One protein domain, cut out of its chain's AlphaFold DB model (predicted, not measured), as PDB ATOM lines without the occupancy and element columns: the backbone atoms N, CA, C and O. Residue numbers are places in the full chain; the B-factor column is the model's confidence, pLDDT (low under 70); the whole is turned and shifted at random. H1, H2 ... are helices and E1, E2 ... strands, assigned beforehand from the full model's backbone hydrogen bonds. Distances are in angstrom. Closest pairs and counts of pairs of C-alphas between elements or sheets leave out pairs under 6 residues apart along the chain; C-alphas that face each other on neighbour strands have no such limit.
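This is residues 135 to 252 of the 252 residues of the protein "Ankyrin repeat domain-containing protein" of Nocardia flavorosea (UniProt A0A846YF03). The model is a long body of two lobes: a cluster of four helices, H1, H2, H3 and H5, and next to it a twisted sheet of three strands with H4 packed over one face. A tail, residues 246 to 252, sticks out beyond the helices. The printed part has 118 residues, with H1 H2 H3 H4 E1 E2 E3 H5 along the chain; the class is mixed, helices and strands, and the sheet, order E1 E2 E3, is antiparallel. It is only just compact, close to loose, with a radius of gyration of the C-alphas of 16.2 A, and spans 62 by 29 by 23 A, a rod.

H1, residues 140 to 146, and H2, residues 150 to 158, form a helical hairpin at a shallow tilt of 27 degrees; their closest C-alphas, of Leu 141 and Val 153, are 5.9 A apart. H3, residues 173 to 180, touches H1 and runs the same way at a shallow tilt of 11 degrees, closest at the C-alphas of Thr 142 and Ala 173, 4.3 A. H2 and H3 are apart. H4, residues 185 to 192, touches no helix. E1, residues 201 to 206, E2, residues 212 to 219, and E3, residues 225 to 232, form a meander, each strand the antiparallel neighbour of the one before. N 203 and O 215 are 2.9 A apart, and N 216 and O 228 2.8 A, both within hydrogen-bond range. H4 is on the sheet at a height of 8.7 A, over E3 and only just over E2, where 3 of its C-alphas fall; it runs slantwise to the strands, at 41 degrees to E3 on the local plane. Its closest C-alphas to E3 are Leu 189 and Ala 228, 6.8 A. H5, residues 234 to 246, touches H3 at a tilt of 37 degrees, only just steep, opposite ways, closest at the C-alphas of Ala 177 and His 234, 4.8 A. H5 and H2 touch only at their ends, closest at the C-alphas of Tyr 150 and Ile 237, 5.7 A. In H1, H2, H3, H4 and H5 every O i to N i+4 pair is within hydrogen-bond range.

H1 begins at C-alpha 140, (6.576, 76.003, -2.127). H2 is 12.3 A long, E1 16.8 A, E2 22.5 A, E3 23.1 A and H5 18.6 A. E1 begins at C-alpha 201, (-1.220, 104.725, -2.990), and H5 ends at C-alpha 246, (13.466, 72.023, -22.299).

The two C-alphas farthest apart, of Asp 222 and Ala 252, lie 63.9 A apart. The printed part has no cut and ends at the chain's last residue, 252. The link from H2 to H3, 14 residues, is long. Residues 246 to 252, of which 246 belongs to H5, stand free. Mean pLDDT of the printed part is 87.8; residues 194 to 197 and 246 to 252 are under 70.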
ATOM      1  N   ASN A 135       9.637  69.865  -2.166       95.69
ATOM      2  CA  ASN A 135       8.517  69.197  -2.833       95.69
ATOM      3  C   ASN A 135       7.353  68.833  -1.892       95.69
ATOM      4  O   ASN A 135       6.513  68.003  -2.245       95.69
ATOM      5  N   ILE A 136       7.257  69.476  -0.722       91.50
ATOM      6  CA  ILE A 136       6.135  69.280   0.210       91.50
ATOM      7  C   ILE A 136       4.764  69.633  -0.393       91.50
ATOM      8  O   ILE A 136       4.625  70.493  -1.272       91.50
ATOM      9  N   GLU A 137       3.724  68.979   0.134       82.88
ATOM     10  CA  GLU A 137       2.323  69.186  -0.245       82.88
ATOM     11  C   GLU A 137       1.916  70.664  -0.101       82.88
ATOM     12  O   GLU A 137       2.345  71.359   0.814       82.88
ATOM     13  N   GLY A 138       1.111  71.192  -1.026       75.56
ATOM     14  CA  GLY A 138       0.855  72.638  -1.121       75.56
ATOM     15  C   GLY A 138       1.933  73.426  -1.884       75.56
ATOM     16  O   GLY A 138       1.674  74.569  -2.263       75.56
ATOM     17  N   THR A 139       3.069  72.796  -2.213       87.88
ATOM     18  CA  THR A 139       4.108  73.195  -3.185       87.88
ATOM     19  C   THR A 139       4.710  74.601  -2.975       87.88
ATOM     20  O   THR A 139       4.183  75.596  -3.490       87.88
ATOM     21  N   PRO A 140       5.871  74.726  -2.301       95.38
ATOM     22  CA  PRO A 140       6.576  76.003  -2.127       95.38
ATOM     23  C   PRO A 140       6.803  76.753  -3.446       95.38
ATOM     24  O   PRO A 140       6.661  77.976  -3.510       95.38
ATOM     25  N   LEU A 141       7.070  76.011  -4.527       97.06
ATOM     26  CA  LEU A 141       7.317  76.566  -5.855       97.06
ATOM     27  C   LEU A 141       6.104  77.319  -6.423       97.06
ATOM     28  O   LEU A 141       6.261  78.413  -6.966       97.06
ATOM     29  N   THR A 142       4.885  76.788  -6.270       96.06
ATOM     30  CA  THR A 142       3.677  77.462  -6.780       96.06
ATOM     31  C   THR A 142       3.293  78.667  -5.919       96.06
ATOM     32  O   THR A 142       2.760  79.651  -6.435       96.06
ATOM     33  N   ARG A 143       3.576  78.627  -4.608       95.00
ATOM     34  CA  ARG A 143       3.385  79.765  -3.695       95.00
ATOM     35  C   ARG A 143       4.303  80.922  -4.077       95.00
ATOM     36  O   ARG A 143       3.812  82.030  -4.289       95.00
ATOM     37  N   ALA A 144       5.592  80.643  -4.266       96.38
ATOM     38  CA  ALA A 144       6.569  81.628  -4.718       96.38
ATOM     39  C   ALA A 144       6.213  82.203  -6.101       96.38
ATOM     40  O   ALA A 144       6.264  83.417  -6.293       96.38
ATOM     41  N   ALA A 145       5.775  81.354  -7.042       96.69
ATOM     42  CA  ALA A 145       5.353  81.789  -8.374       96.69
ATOM     43  C   ALA A 145       4.147  82.739  -8.334       96.69
ATOM     44  O   ALA A 145       4.161  83.773  -8.994       96.69
ATOM     45  N   ARG A 146       3.133  82.451  -7.505       94.88
ATOM     46  CA  ARG A 146       1.960  83.330  -7.322       94.88
ATOM     47  C   ARG A 146       2.353  84.716  -6.827       94.88
ATOM     48  O   ARG A 146       1.786  85.712  -7.266       94.88
ATOM     49  N   ARG A 147       3.339  84.774  -5.933       93.31
ATOM     50  CA  ARG A 147       3.869  86.017  -5.360       93.31
ATOM     51  C   ARG A 147       4.844  86.752  -6.283       93.31
ATOM     52  O   ARG A 147       5.254  87.856  -5.936       93.31
ATOM     53  N   GLY A 148       5.206  86.149  -7.417       95.44
ATOM     54  CA  GLY A 148       6.205  86.669  -8.345       95.44
ATOM     55  C   GLY A 148       7.623  86.656  -7.775       95.44
ATOM     56  O   GLY A 148       8.478  87.399  -8.246       95.44
ATOM     57  N   CYS A 149       7.889  85.819  -6.768       95.25
ATOM     58  CA  CYS A 149       9.165  85.785  -6.062       95.25
ATOM     59  C   CYS A 149      10.242  85.027  -6.834       95.25
ATOM     60  O   CYS A 149      10.572  83.882  -6.517       95.25
ATOM     61  N   TYR A 150      10.800  85.674  -7.857       96.06
ATOM     62  CA  TYR A 150      11.771  85.081  -8.775       96.06
ATOM     63  C   TYR A 150      12.997  84.498  -8.062       96.06
ATOM     64  O   TYR A 150      13.407  83.375  -8.364       96.06
ATOM     65  N   GLY A 151      13.555  85.207  -7.078       95.62
ATOM     66  CA  GLY A 151      14.679  84.727  -6.272       95.62
ATOM     67  C   GLY A 151      14.360  83.429  -5.527       95.62
ATOM     68  O   GLY A 151      15.160  82.494  -5.547       95.62
ATOM     69  N   ILE A 152      13.156  83.330  -4.954       97.00
ATOM     70  CA  ILE A 152      12.699  82.131  -4.239       97.00
ATOM     71  C   ILE A 152      12.494  80.974  -5.213       97.00
ATOM     72  O   ILE A 152      12.967  79.871  -4.948       97.00
ATOM     73  N   VAL A 153      11.859  81.219  -6.364       97.44
ATOM     74  CA  VAL A 153      11.695  80.200  -7.414       97.44
ATOM     75  C   VAL A 153      13.056  79.651  -7.845       97.44
ATOM     76  O   VAL A 153      13.233  78.437  -7.919       97.44
ATOM     77  N   ARG A 154      14.042  80.522  -8.084       96.69
ATOM     78  CA  ARG A 154      15.405  80.094  -8.429       96.69
ATOM     79  C   ARG A 154      16.042  79.241  -7.339       96.69
ATOM     80  O   ARG A 154      16.657  78.229  -7.669       96.69
ATOM     81  N   SER A 155      15.913  79.649  -6.079       96.88
ATOM     82  CA  SER A 155      16.494  78.921  -4.948       96.88
ATOM     83  C   SER A 155      15.862  77.537  -4.780       96.88
ATOM     84  O   SER A 155      16.581  76.542  -4.695       96.88
ATOM     85  N   LEU A 156      14.532  77.447  -4.856       98.00
ATOM     86  CA  LEU A 156      13.794  76.183  -4.801       98.00
ATOM     87  C   LEU A 156      14.211  75.228  -5.928       98.00
ATOM     88  O   LEU A 156      14.523  74.068  -5.668       98.00
ATOM     89  N   LEU A 157      14.290  75.710  -7.174       97.38
ATOM     90  CA  LEU A 157      14.741  74.898  -8.312       97.38
ATOM     91  C   LEU A 157      16.189  74.418  -8.144       97.38
ATOM     92  O   LEU A 157      16.497  73.272  -8.462       97.38
ATOM     93  N   ALA A 158      17.074  75.270  -7.619       96.88
ATOM     94  CA  ALA A 158      18.461  74.900  -7.342       96.88
ATOM     95  C   ALA A 158      18.585  73.802  -6.270       96.88
ATOM     96  O   ALA A 158      19.552  73.044  -6.297       96.88
ATOM     97  N   HIS A 159      17.599  73.691  -5.376       97.69
ATOM     98  CA  HIS A 159      17.517  72.653  -4.346       97.69
ATOM     99  C   HIS A 159      16.653  71.449  -4.752       97.69
ATOM    100  O   HIS A 159      16.412  70.572  -3.931       97.69
ATOM    101  N   GLY A 160      16.232  71.353  -6.018       95.94
ATOM    102  CA  GLY A 160      15.538  70.172  -6.538       95.94
ATOM    103  C   GLY A 160      14.013  70.221  -6.454       95.94
ATOM    104  O   GLY A 160      13.379  69.169  -6.514       95.94
ATOM    105  N   ALA A 161      13.413  71.412  -6.348       96.81
ATOM    106  CA  ALA A 161      11.971  71.559  -6.539       96.81
ATOM    107  C   ALA A 161      11.549  71.064  -7.932       96.81
ATOM    108  O   ALA A 161      12.135  71.457  -8.945       96.81
ATOM    109  N   GLU A 162      10.506  70.245  -7.990       95.56
ATOM    110  CA  GLU A 162       9.959  69.677  -9.216       95.56
ATOM    111  C   GLU A 162       9.024  70.688  -9.911       95.56
ATOM    112  O   GLU A 162       7.939  70.981  -9.404       95.56
ATOM    113  N   PRO A 163       9.370  71.209 -11.109       94.19
ATOM    114  CA  PRO A 163       8.567  72.238 -11.787       94.19
ATOM    115  C   PRO A 163       7.150  71.797 -12.169       94.19
ATOM    116  O   PRO A 163       6.267  72.635 -12.360       94.19
ATOM    117  N   ALA A 164       6.958  70.487 -12.337       93.06
ATOM    118  CA  ALA A 164       5.703  69.881 -12.763       93.06
ATOM    119  C   ALA A 164       4.754  69.568 -11.596       93.06
ATOM    120  O   ALA A 164       3.613  69.177 -11.848       93.06
ATOM    121  N   LEU A 165       5.200  69.725 -10.345       93.94
ATOM    122  CA  LEU A 165       4.366  69.465  -9.181       93.94
ATOM    123  C   LEU A 165       3.261  70.527  -9.092       93.94
ATOM    124  O   LEU A 165       3.530  71.733  -9.099       93.94
ATOM    125  N   ALA A 166       2.014  70.064  -9.058       91.88
ATOM    126  CA  ALA A 166       0.838  70.919  -9.012       91.88
ATOM    127  C   ALA A 166       0.336  71.099  -7.575       91.88
ATOM    128  O   ALA A 166       0.465  70.202  -6.741       91.88
ATOM    129  N   ASP A 167      -0.257  72.259  -7.302       90.38
ATOM    130  CA  ASP A 167      -0.982  72.506  -6.059       90.38
ATOM    131  C   ASP A 167      -2.342  71.771  -6.024       90.38
ATOM    132  O   ASP A 167      -2.723  71.051  -6.950       90.38
ATOM    133  N   TYR A 168      -3.107  71.985  -4.950       87.50
ATOM    134  CA  TYR A 168      -4.440  71.400  -4.768       87.50
ATOM    135  C   TYR A 168      -5.473  71.824  -5.821       87.50
ATOM    136  O   TYR A 168      -6.455  71.113  -6.027       87.50
ATOM    137  N   ASP A 169      -5.250  72.955  -6.489       89.19
ATOM    138  CA  ASP A 169      -6.107  73.473  -7.554       89.19
ATOM    139  C   ASP A 169      -5.669  72.955  -8.941       89.19
ATOM    140  O   ASP A 169      -6.259  73.315  -9.960       89.19
ATOM    141  N   GLY A 170      -4.639  72.102  -9.000       92.25
ATOM    142  CA  GLY A 170      -4.075  71.575 -10.241       92.25
ATOM    143  C   GLY A 170      -3.174  72.567 -10.980       92.25
ATOM    144  O   GLY A 170      -2.817  72.323 -12.134       92.25
ATOM    145  N   ASN A 171      -2.788  73.674 -10.342       94.50
ATOM    146  CA  ASN A 171      -1.915  74.674 -10.938       94.50
ATOM    147  C   ASN A 171      -0.447  74.330 -10.695       94.50
ATOM    148  O   ASN A 171      -0.026  74.053  -9.574       94.50
ATOM    149  N   THR A 172       0.360  74.435 -11.748       95.81
ATOM    150  CA  THR A 172       1.822  74.369 -11.646       95.81
ATOM    151  C   THR A 172       2.397  75.775 -11.503       95.81
ATOM    152  O   THR A 172       1.747  76.773 -11.821       95.81
ATOM    153  N   ALA A 173       3.660  75.875 -11.089       96.44
ATOM    154  CA  ALA A 173       4.343  77.165 -11.039       96.44
ATOM    155  C   ALA A 173       4.389  77.836 -12.425       96.44
ATOM    156  O   ALA A 173       4.274  79.056 -12.526       96.44
ATOM    157  N   ALA A 174       4.496  77.036 -13.493       95.94
ATOM    158  CA  ALA A 174       4.549  77.527 -14.865       95.94
ATOM    159  C   ALA A 174       3.206  78.100 -15.334       95.94
ATOM    160  O   ALA A 174       3.192  79.157 -15.960       95.94
ATOM    161  N   THR A 175       2.086  77.441 -15.012       96.12
ATOM    162  CA  THR A 175       0.752  77.946 -15.384       96.12
ATOM    163  C   THR A 175       0.443  79.247 -14.652       96.12
ATOM    164  O   THR A 175       0.059  80.221 -15.286       96.12
ATOM    165  N   ILE A 176       0.738  79.315 -13.351       96.31
ATOM    166  CA  ILE A 176       0.575  80.535 -12.547       96.31
ATOM    167  C   ILE A 176       1.397  81.698 -13.104       96.31
ATOM    168  O   ILE A 176       0.893  82.811 -13.235       96.31
ATOM    169  N   ALA A 177       2.677  81.455 -13.397       96.31
ATOM    170  CA  ALA A 177       3.562  82.495 -13.899       96.31
ATOM    171  C   ALA A 177       3.111  83.000 -15.272       96.31
ATOM    172  O   ALA A 177       3.145  84.199 -15.506       96.31
ATOM    173  N   ALA A 178       2.648  82.109 -16.153       95.88
ATOM    174  CA  ALA A 178       2.123  82.485 -17.461       95.88
ATOM    175  C   ALA A 178       0.823  83.301 -17.366       95.88
ATOM    176  O   ALA A 178       0.663  84.260 -18.116       95.88
ATOM    177  N   ASP A 179      -0.075  82.957 -16.440       95.25
ATOM    178  CA  ASP A 179      -1.346  83.669 -16.256       95.25
ATOM    179  C   ASP A 179      -1.154  85.088 -15.695       95.25
ATOM    180  O   ASP A 179      -1.948  85.987 -15.975       95.25
ATOM    181  N   LEU A 180      -0.101  85.292 -14.898       95.12
ATOM    182  CA  LEU A 180       0.230  86.579 -14.279       95.12
ATOM    183  C   LEU A 180       1.296  87.374 -15.056       95.12
ATOM    184  O   LEU A 180       1.512  88.548 -14.759       95.12
ATOM    185  N   ALA A 181       1.941  86.772 -16.056       94.06
ATOM    186  CA  ALA A 181       2.905  87.433 -16.930       94.06
ATOM    187  C   ALA A 181       2.231  88.558 -17.734       94.06
ATOM    188  O   ALA A 181       1.236  88.342 -18.431       94.06
ATOM    189  N   GLY A 182       2.757  89.780 -17.620       89.50
ATOM    190  CA  GLY A 182       2.162  90.969 -18.233       89.50
ATOM    191  C   GLY A 182       0.780  91.365 -17.687       89.50
ATOM    192  O   GLY A 182       0.114  92.208 -18.295       89.50
ATOM    193  N   ALA A 183       0.329  90.775 -16.574       93.50
ATOM    194  CA  ALA A 183      -0.908  91.176 -15.918       93.50
ATOM    195  C   ALA A 183      -0.764  92.557 -15.259       93.50
ATOM    196  O   ALA A 183       0.321  92.988 -14.871       93.50
ATOM    197  N   ASP A 184      -1.888  93.251 -15.072       94.56
ATOM    198  CA  ASP A 184      -1.919  94.446 -14.230       94.56
ATOM    199  C   ASP A 184      -1.859  94.027 -12.754       94.56
ATOM    200  O   ASP A 184      -2.879  93.777 -12.108       94.56
ATOM    201  N   LEU A 185      -0.640  93.919 -12.219       93.38
ATOM    202  CA  LEU A 185      -0.405  93.480 -10.844       93.38
ATOM    203  C   LEU A 185      -0.992  94.434  -9.794       93.38
ATOM    204  O   LEU A 185      -1.306  93.991  -8.689       93.38
ATOM    205  N   VAL A 186      -1.197  95.715 -10.130       92.62
ATOM    206  CA  VAL A 186      -1.912  96.659  -9.257       92.62
ATOM    207  C   VAL A 186      -3.379  96.252  -9.166       92.62
ATOM    208  O   VAL A 186      -3.908  96.145  -8.062       92.62
ATOM    209  N   ALA A 187      -4.021  95.953 -10.299       91.00
ATOM    210  CA  ALA A 187      -5.402  95.473 -10.314       91.00
ATOM    211  C   ALA A 187      -5.555  94.111  -9.613       91.00
ATOM    212  O   ALA A 187      -6.512  93.914  -8.860       91.00
ATOM    213  N   VAL A 188      -4.603  93.190  -9.810       90.81
ATOM    214  CA  VAL A 188      -4.581  91.887  -9.119       90.81
ATOM    215  C   VAL A 188      -4.494  92.076  -7.604       90.81
ATOM    216  O   VAL A 188      -5.320  91.522  -6.878       90.81
ATOM    217  N   LEU A 189      -3.544  92.883  -7.118       89.38
ATOM    218  CA  LEU A 189      -3.401  93.174  -5.688       89.38
ATOM    219  C   LEU A 189      -4.635  93.877  -5.115       89.38
ATOM    220  O   LEU A 189      -5.114  93.502  -4.045       89.38
ATOM    221  N   ALA A 190      -5.175  94.867  -5.826       88.12
ATOM    222  CA  ALA A 190      -6.349  95.614  -5.390       88.12
ATOM    223  C   ALA A 190      -7.591  94.719  -5.269       88.12
ATOM    224  O   ALA A 190      -8.367  94.887  -4.334       88.12
ATOM    225  N   GLY A 191      -7.763  93.739  -6.165       85.81
ATOM    226  CA  GLY A 191      -8.862  92.772  -6.088       85.81
ATOM    227  C   GLY A 191      -8.739  91.765  -4.936       85.81
ATOM    228  O   GLY A 191      -9.740  91.169  -4.541       85.81
ATOM    229  N   GLN A 192      -7.532  91.565  -4.399       79.38
ATOM    230  CA  GLN A 192      -7.269  90.703  -3.240       79.38
ATOM    231  C   GLN A 192      -7.342  91.465  -1.909       79.38
ATOM    232  O   GLN A 192      -7.608  90.866  -0.862       79.38
ATOM    233  N   ALA A 193      -7.089  92.773  -1.935       71.00
ATOM    234  CA  ALA A 193      -7.150  93.625  -0.761       71.00
ATOM    235  C   ALA A 193      -8.593  93.777  -0.252       71.00
ATOM    236  O   ALA A 193      -9.565  93.814  -1.007       71.00
ATOM    237  N   ARG A 194      -8.756  93.868   1.072       61.22
ATOM    238  CA  ARG A 194     -10.072  94.084   1.682       61.22
ATOM    239  C   ARG A 194     -10.536  95.517   1.401       61.22
ATOM    240  O   ARG A 194     -10.047  96.450   2.026       61.22
ATOM    241  N   GLY A 195     -11.524  95.662   0.519       59.66
ATOM    242  CA  GLY A 195     -12.215  96.926   0.266       59.66
ATOM    243  C   GLY A 195     -11.892  97.504  -1.107       59.66
ATOM    244  O   GLY A 195     -11.089  98.422  -1.222       59.66
ATOM    245  N   ASN A 196     -12.594  97.019  -2.133       58.28
ATOM    246  CA  ASN A 196     -12.481  97.467  -3.531       58.28
ATOM    247  C   ASN A 196     -12.865  98.951  -3.757       58.28
ATOM    248  O   ASN A 196     -12.920  99.401  -4.898       58.28
ATOM    249  N   GLU A 197     -13.171  99.697  -2.693       65.94
ATOM    250  CA  GLU A 197     -13.726 101.055  -2.729       65.94
ATOM    251  C   GLU A 197     -12.832 102.101  -2.035       65.94
ATOM    252  O   GLU A 197     -13.181 103.280  -2.008       65.94
ATOM    253  N   CYS A 198     -11.687 101.705  -1.466       73.44
ATOM    254  CA  CYS A 198     -10.778 102.629  -0.786       73.44
ATOM    255  C   CYS A 198      -9.721 103.198  -1.748       73.44
ATOM    256  O   CYS A 198      -9.141 102.462  -2.542       73.44
ATOM    257  N   GLU A 199      -9.440 104.500  -1.652       83.69
ATOM    258  CA  GLU A 199      -8.334 105.139  -2.376       83.69
ATOM    259  C   GLU A 199      -6.997 104.732  -1.734       83.69
ATOM    260  O   GLU A 199      -6.810 104.903  -0.530       83.69
ATOM    261  N   TYR A 200      -6.082 104.169  -2.522       90.44
ATOM    262  CA  TYR A 200      -4.775 103.681  -2.070       90.44
ATOM    263  C   TYR A 200      -3.641 104.324  -2.869       90.44
ATOM    264  O   TYR A 200      -3.822 104.768  -4.005       90.44
ATOM    265  N   THR A 201      -2.447 104.344  -2.285       93.62
ATOM    266  CA  THR A 201      -1.220 104.725  -2.990       93.62
ATOM    267  C   THR A 201      -0.533 103.491  -3.568       93.62
ATOM    268  O   THR A 201      -0.667 102.386  -3.040       93.62
ATOM    269  N   VAL A 202       0.189 103.682  -4.676       95.44
ATOM    270  CA  VAL A 202       1.001 102.641  -5.318       95.44
ATOM    271  C   VAL A 202       2.466 103.032  -5.190       95.44
ATOM    272  O   VAL A 202       2.885 104.061  -5.720       95.44
ATOM    273  N   GLU A 203       3.245 102.197  -4.515       96.12
ATOM    274  CA  GLU A 203       4.693 102.321  -4.403       96.12
ATOM    275  C   GLU A 203       5.376 101.198  -5.192       96.12
ATOM    276  O   GLU A 203       4.921 100.054  -5.200       96.12
ATOM    277  N   ARG A 204       6.474 101.534  -5.873       95.44
ATOM    278  CA  ARG A 204       7.330 100.593  -6.598       95.44
ATOM    279  C   ARG A 204       8.739 100.687  -6.033       95.44
ATOM    280  O   ARG A 204       9.307 101.776  -5.970       95.44
ATOM    281  N   SER A 205       9.291  99.560  -5.603       93.56
ATOM    282  CA  SER A 205      10.610  99.480  -4.969       93.56
ATOM    283  C   SER A 205      11.404  98.274  -5.484       93.56
ATOM    284  O   SER A 205      10.816  97.339  -6.016       93.56
ATOM    285  N   PRO A 206      12.740  98.237  -5.355       88.94
ATOM    286  CA  PRO A 206      13.513  97.055  -5.731       88.94
ATOM    287  C   PRO A 206      13.141  95.812  -4.899       88.94
ATOM    288  O   PRO A 206      13.100  95.848  -3.667       88.94
ATOM    289  N   GLY A 207      12.926  94.682  -5.573       79.06
ATOM    290  CA  GLY A 207      12.600  93.388  -4.969       79.06
ATOM    291  C   GLY A 207      13.772  92.719  -4.246       79.06
ATOM    292  O   GLY A 207      13.542  91.962  -3.307       79.06
ATOM    293  N   GLY A 208      15.012  93.044  -4.629       73.88
ATOM    294  CA  GLY A 208      16.252  92.472  -4.078       73.88
ATOM    295  C   GLY A 208      16.820  91.294  -4.882       73.88
ATOM    296  O   GLY A 208      17.993  90.970  -4.751       73.88
ATOM    297  N   ASP A 209      16.029  90.715  -5.782       71.69
ATOM    298  CA  ASP A 209      16.364  89.578  -6.651       71.69
ATOM    299  C   ASP A 209      16.414  89.956  -8.147       71.69
ATOM    300  O   ASP A 209      16.430  89.091  -9.024       71.69
ATOM    301  N   GLY A 210      16.441  91.261  -8.436       74.44
ATOM    302  CA  GLY A 210      16.365  91.816  -9.788       74.44
ATOM    303  C   GLY A 210      14.942  92.085 -10.280       74.44
ATOM    304  O   GLY A 210      14.799  92.613 -11.379       74.44
ATOM    305  N   THR A 211      13.915  91.772  -9.482       86.31
ATOM    306  CA  THR A 211      12.518  92.136  -9.768       86.31
ATOM    307  C   THR A 211      12.127  93.445  -9.083       86.31
ATOM    308  O   THR A 211      12.871  93.987  -8.256       86.31
ATOM    309  N   GLU A 212      10.964  93.983  -9.437       92.25
ATOM    310  CA  GLU A 212      10.335  95.099  -8.732       92.25
ATOM    311  C   GLU A 212       9.334  94.559  -7.699       92.25
ATOM    312  O   GLU A 212       8.727  93.514  -7.892       92.25
ATOM    313  N   ARG A 213       9.151  95.258  -6.583       94.19
ATOM    314  CA  ARG A 213       8.074  95.032  -5.621       94.19
ATOM    315  C   ARG A 213       7.067  96.163  -5.753       94.19
ATOM    316  O   ARG A 213       7.432  97.331  -5.614       94.19
ATOM    317  N   ILE A 214       5.813  95.798  -5.979       95.12
ATOM    318  CA  ILE A 214       4.673  96.710  -6.011       95.12
ATOM    319  C   ILE A 214       3.967  96.609  -4.663       95.12
ATOM    320  O   ILE A 214       3.623  95.508  -4.232       95.12
ATOM    321  N   THR A 215       3.732  97.751  -4.025       94.88
ATOM    322  CA  THR A 215       3.073  97.853  -2.722       94.88
ATOM    323  C   THR A 215       1.890  98.807  -2.817       94.88
ATOM    324  O   THR A 215       2.031  99.953  -3.240       94.88
ATOM    325  N   LEU A 216       0.715  98.324  -2.421       93.81
ATOM    326  CA  LEU A 216      -0.489  99.122  -2.239       93.81
ATOM    327  C   LEU A 216      -0.632  99.469  -0.763       93.81
ATOM    328  O   LEU A 216      -0.630  98.560   0.072       93.81
ATOM    329  N   ARG A 217      -0.792 100.757  -0.449       92.56
ATOM    330  CA  ARG A 217      -1.025 101.223   0.922       92.56
ATOM    331  C   ARG A 217      -2.309 102.034   1.005       92.56
ATOM    332  O   ARG A 217      -2.488 103.017   0.287       92.56
ATOM    333  N   TYR A 218      -3.182 101.627   1.915       89.62
ATOM    334  CA  TYR A 218      -4.346 102.388   2.343       89.62
ATOM    335  C   TYR A 218      -4.141 102.842   3.784       89.62
ATOM    336  O   TYR A 218      -3.830 102.024   4.647       89.62
ATOM    337  N   GLU A 219      -4.373 104.124   4.045       88.44
ATOM    338  CA  GLU A 219      -4.377 104.707   5.385       88.44
ATOM    339  C   GLU A 219      -5.714 105.416   5.610       88.44
ATOM    340  O   GLU A 219      -6.171 106.203   4.777       88.44
ATOM    341  N   ASN A 220      -6.362 105.127   6.735       86.31
ATOM    342  CA  ASN A 220      -7.569 105.815   7.165       86.31
ATOM    343  C   ASN A 220      -7.227 106.964   8.129       86.31
ATOM    344  O   ASN A 220      -6.133 107.044   8.688       86.31
ATOM    345  N   ALA A 221      -8.186 107.866   8.344       84.06
ATOM    346  CA  ALA A 221      -7.992 109.041   9.198       84.06
ATOM    347  C   ALA A 221      -7.713 108.700  10.676       84.06
ATOM    348  O   ALA A 221      -7.159 109.528  11.397       84.06
ATOM    349  N   ASP A 222      -8.073 107.492  11.114       85.38
ATOM    350  CA  ASP A 222      -7.905 107.013  12.487       85.38
ATOM    351  C   ASP A 222      -6.548 106.310  12.704       85.38
ATOM    352  O   ASP A 222      -6.309 105.732  13.765       85.38
ATOM    353  N   GLY A 223      -5.650 106.344  11.710       78.31
ATOM    354  CA  GLY A 223      -4.327 105.713  11.771       78.31
ATOM    355  C   GLY A 223      -4.338 104.193  11.570       78.31
ATOM    356  O   GLY A 223      -3.314 103.541  11.757       78.31
ATOM    357  N   GLY A 224      -5.482 103.621  11.199       82.44
ATOM    358  CA  GLY A 224      -5.594 102.265  10.674       82.44
ATOM    359  C   GLY A 224      -5.336 102.223   9.167       82.44
ATOM    360  O   GLY A 224      -5.257 103.249   8.496       82.44
ATOM    361  N   GLY A 225      -5.224 101.026   8.608       86.06
ATOM    362  CA  GLY A 225      -4.897 100.869   7.199       86.06
ATOM    363  C   GLY A 225      -4.623  99.424   6.833       86.06
ATOM    364  O   GLY A 225      -4.693  98.530   7.680       86.06
ATOM    365  N   TRP A 226      -4.309  99.196   5.567       87.75
ATOM    366  CA  TRP A 226      -3.776  97.921   5.113       87.75
ATOM    367  C   TRP A 226      -2.658  98.155   4.107       87.75
ATOM    368  O   TRP A 226      -2.626  99.161   3.399       87.75
ATOM    369  N   GLU A 227      -1.745  97.195   4.055       90.44
ATOM    370  CA  GLU A 227      -0.674  97.146   3.074       90.44
ATOM    371  C   GLU A 227      -0.690  95.776   2.397       90.44
ATOM    372  O   GLU A 227      -0.840  94.746   3.057       90.44
ATOM    373  N   ALA A 228      -0.561  95.764   1.073       90.06
ATOM    374  CA  ALA A 228      -0.463  94.546   0.282       90.06
ATOM    375  C   ALA A 228       0.664  94.694  -0.739       90.06
ATOM    376  O   ALA A 228       0.754  95.713  -1.415       90.06
ATOM    377  N   SER A 229       1.516  93.675  -0.860       92.06
ATOM    378  CA  SER A 229       2.676  93.707  -1.756       92.06
ATOM    379  C   SER A 229       2.790  92.444  -2.609       92.06
ATOM    380  O   SER A 229       2.473  91.351  -2.138       92.06
ATOM    381  N   ILE A 230       3.301  92.593  -3.834       93.00
ATOM    382  CA  ILE A 230       3.642  91.508  -4.767       93.00
ATOM    383  C   ILE A 230       4.969  91.825  -5.463       93.00
ATOM    384  O   ILE A 230       5.299  92.998  -5.649       93.00
ATOM    385  N   GLN A 231       5.741  90.804  -5.832       93.88
ATOM    386  CA  GLN A 231       6.891  90.987  -6.715       93.88
ATOM    387  C   GLN A 231       6.454  90.845  -8.176       93.88
ATOM    388  O   GLN A 231       5.652  89.982  -8.518       93.88
ATOM    389  N   ASP A 232       6.980  91.710  -9.032       94.12
ATOM    390  CA  ASP A 232       6.778  91.723 -10.479       94.12
ATOM    391  C   ASP A 232       7.850  90.856 -11.149       94.12
ATOM    392  O   ASP A 232       8.784  91.329 -11.800       94.12
ATOM    393  N   GLY A 233       7.792  89.558 -10.847       95.69
ATOM    394  CA  GLY A 233       8.748  88.563 -11.331       95.69
ATOM    395  C   GLY A 233       8.147  87.530 -12.276       95.69
ATOM    396  O   GLY A 233       8.869  86.639 -12.721       95.69
ATOM    397  N   HIS A 234       6.848  87.600 -12.581       96.62
ATOM    398  CA  HIS A 234       6.124  86.534 -13.283       96.62
ATOM    399  C   HIS A 234       6.665  86.267 -14.690       96.62
ATOM    400  O   HIS A 234       6.838  85.102 -15.043       96.62
ATOM    401  N   ASP A 235       7.054  87.302 -15.443       94.81
ATOM    402  CA  ASP A 235       7.704  87.142 -16.756       94.81
ATOM    403  C   ASP A 235       9.042  86.386 -16.654       94.81
ATOM    404  O   ASP A 235       9.319  85.459 -17.422       94.81
ATOM    405  N   ALA A 236       9.873  86.744 -15.671       94.88
ATOM    406  CA  ALA A 236      11.165  86.099 -15.443       94.88
ATOM    407  C   ALA A 236      10.999  84.645 -14.971       94.88
ATOM    408  O   ALA A 236      11.741  83.758 -15.398       94.88
ATOM    409  N   ILE A 237       9.999  84.387 -14.124       96.50
ATOM    410  CA  ILE A 237       9.642  83.044 -13.660       96.50
ATOM    411  C   ILE A 237       9.139  82.189 -14.828       96.50
ATOM    412  O   ILE A 237       9.586  81.053 -14.980       96.50
ATOM    413  N   ALA A 238       8.257  82.723 -15.678       96.06
ATOM    414  CA  ALA A 238       7.735  82.011 -16.841       96.06
ATOM    415  C   ALA A 238       8.862  81.622 -17.812       96.06
ATOM    416  O   ALA A 238       8.925  80.475 -18.260       96.06
ATOM    417  N   ALA A 239       9.794  82.543 -18.080       94.62
ATOM    418  CA  ALA A 239      10.972  82.267 -18.899       94.62
ATOM    419  C   ALA A 239      11.864  81.173 -18.283       94.62
ATOM    420  O   ALA A 239      12.228  80.216 -18.966       94.62
ATOM    421  N   LEU A 240      12.157  81.270 -16.981       95.12
ATOM    422  CA  LEU A 240      12.971  80.290 -16.258       95.12
ATOM    423  C   LEU A 240      12.368  78.878 -16.320       95.12
ATOM    424  O   LEU A 240      13.078  77.912 -16.600       95.12
ATOM    425  N   LEU A 241      11.059  78.754 -16.090       94.44
ATOM    426  CA  LEU A 241      10.359  77.466 -16.077       94.44
ATOM    427  C   LEU A 241      10.194  76.859 -17.482       94.44
ATOM    428  O   LEU A 241      10.168  75.637 -17.643       94.44
ATOM    429  N   ALA A 242      10.120  77.689 -18.526       91.56
ATOM    430  CA  ALA A 242      10.123  77.211 -19.907       91.56
ATOM    431  C   ALA A 242      11.476  76.588 -20.305       91.56
ATOM    432  O   ALA A 242      11.522  75.648 -21.105       91.56
ATOM    433  N   ASP A 243      12.580  77.090 -19.753       86.19
ATOM    434  CA  ASP A 243      13.927  76.599 -20.052       86.19
ATOM    435  C   ASP A 243      14.286  75.333 -19.265       86.19
ATOM    436  O   ASP A 243      14.925  74.426 -19.813       86.19
ATOM    437  N   THR A 244      13.814  75.201 -18.021       79.44
ATOM    438  CA  THR A 244      13.983  73.966 -17.238       79.44
ATOM    439  C   THR A 244      13.246  72.784 -17.870       79.44
ATOM    440  O   THR A 244      13.829  71.707 -17.991       79.44
ATOM    441  N   ASN A 245      12.030  72.988 -18.390       71.00
ATOM    442  CA  ASN A 245      11.284  71.944 -19.105       71.00
ATOM    443  C   ASN A 245      11.962  71.486 -20.407       71.00
ATOM    444  O   ASN A 245      11.835  70.326 -20.795       71.00
ATOM    445  N   ARG A 246      12.708  72.369 -21.081       67.56
ATOM    446  CA  ARG A 246      13.466  72.023 -22.299       67.56
ATOM    447  C   ARG A 246      14.758  71.255 -22.019       67.56
ATOM    448  O   ARG A 246      15.261  70.586 -22.916       67.56
ATOM    449  N   SER A 247      15.275  71.343 -20.797       61.44
ATOM    450  CA  SER A 247      16.566  70.771 -20.400       61.44
ATOM    451  C   SER A 247      16.441  69.439 -19.641       61.44
ATOM    452  O   SER A 247      17.452  68.852 -19.264       61.44
ATOM    453  N   GLY A 248      15.215  68.958 -19.399       53.19
ATOM    454  CA  GLY A 248      14.956  67.703 -18.689       53.19
ATOM    455  C   GLY A 248      15.348  66.445 -19.489       53.19
ATOM    456  O   GLY A 248      15.404  66.480 -20.720       53.19
ATOM    457  N   PRO A 249      15.568  65.295 -18.820       45.41
ATOM    458  CA  PRO A 249      16.119  64.066 -19.417       45.41
ATOM    459  C   PRO A 249      15.213  63.352 -20.447       45.41
ATOM    460  O   PRO A 249      15.509  62.229 -20.842       45.41
ATOM    461  N   GLY A 250      14.123  63.982 -20.903       45.53
ATOM    462  CA  GLY A 250      13.238  63.490 -21.966       45.53
ATOM    463  C   GLY A 250      13.460  64.131 -23.344       45.53
ATOM    464  O   GLY A 250      12.711  63.830 -24.268       45.53
ATOM    465  N   ALA A 251      14.447  65.021 -23.494       42.28
ATOM    466  CA  ALA A 251      14.771  65.687 -24.758       42.28
ATOM    467  C   ALA A 251      15.998  65.054 -25.452       42.28
ATOM    468  O   ALA A 251      17.023  65.709 -25.625       42.28
ATOM    469  N   ALA A 252      15.903  63.774 -25.832       36.22
ATOM    470  CA  ALA A 252      16.786  63.120 -26.809       36.22
ATOM    471  C   ALA A 252      16.107  61.887 -27.422       36.22
ATOM    472  O   ALA A 252      15.586  61.059 -26.641       36.22
TER     473      ALA A 252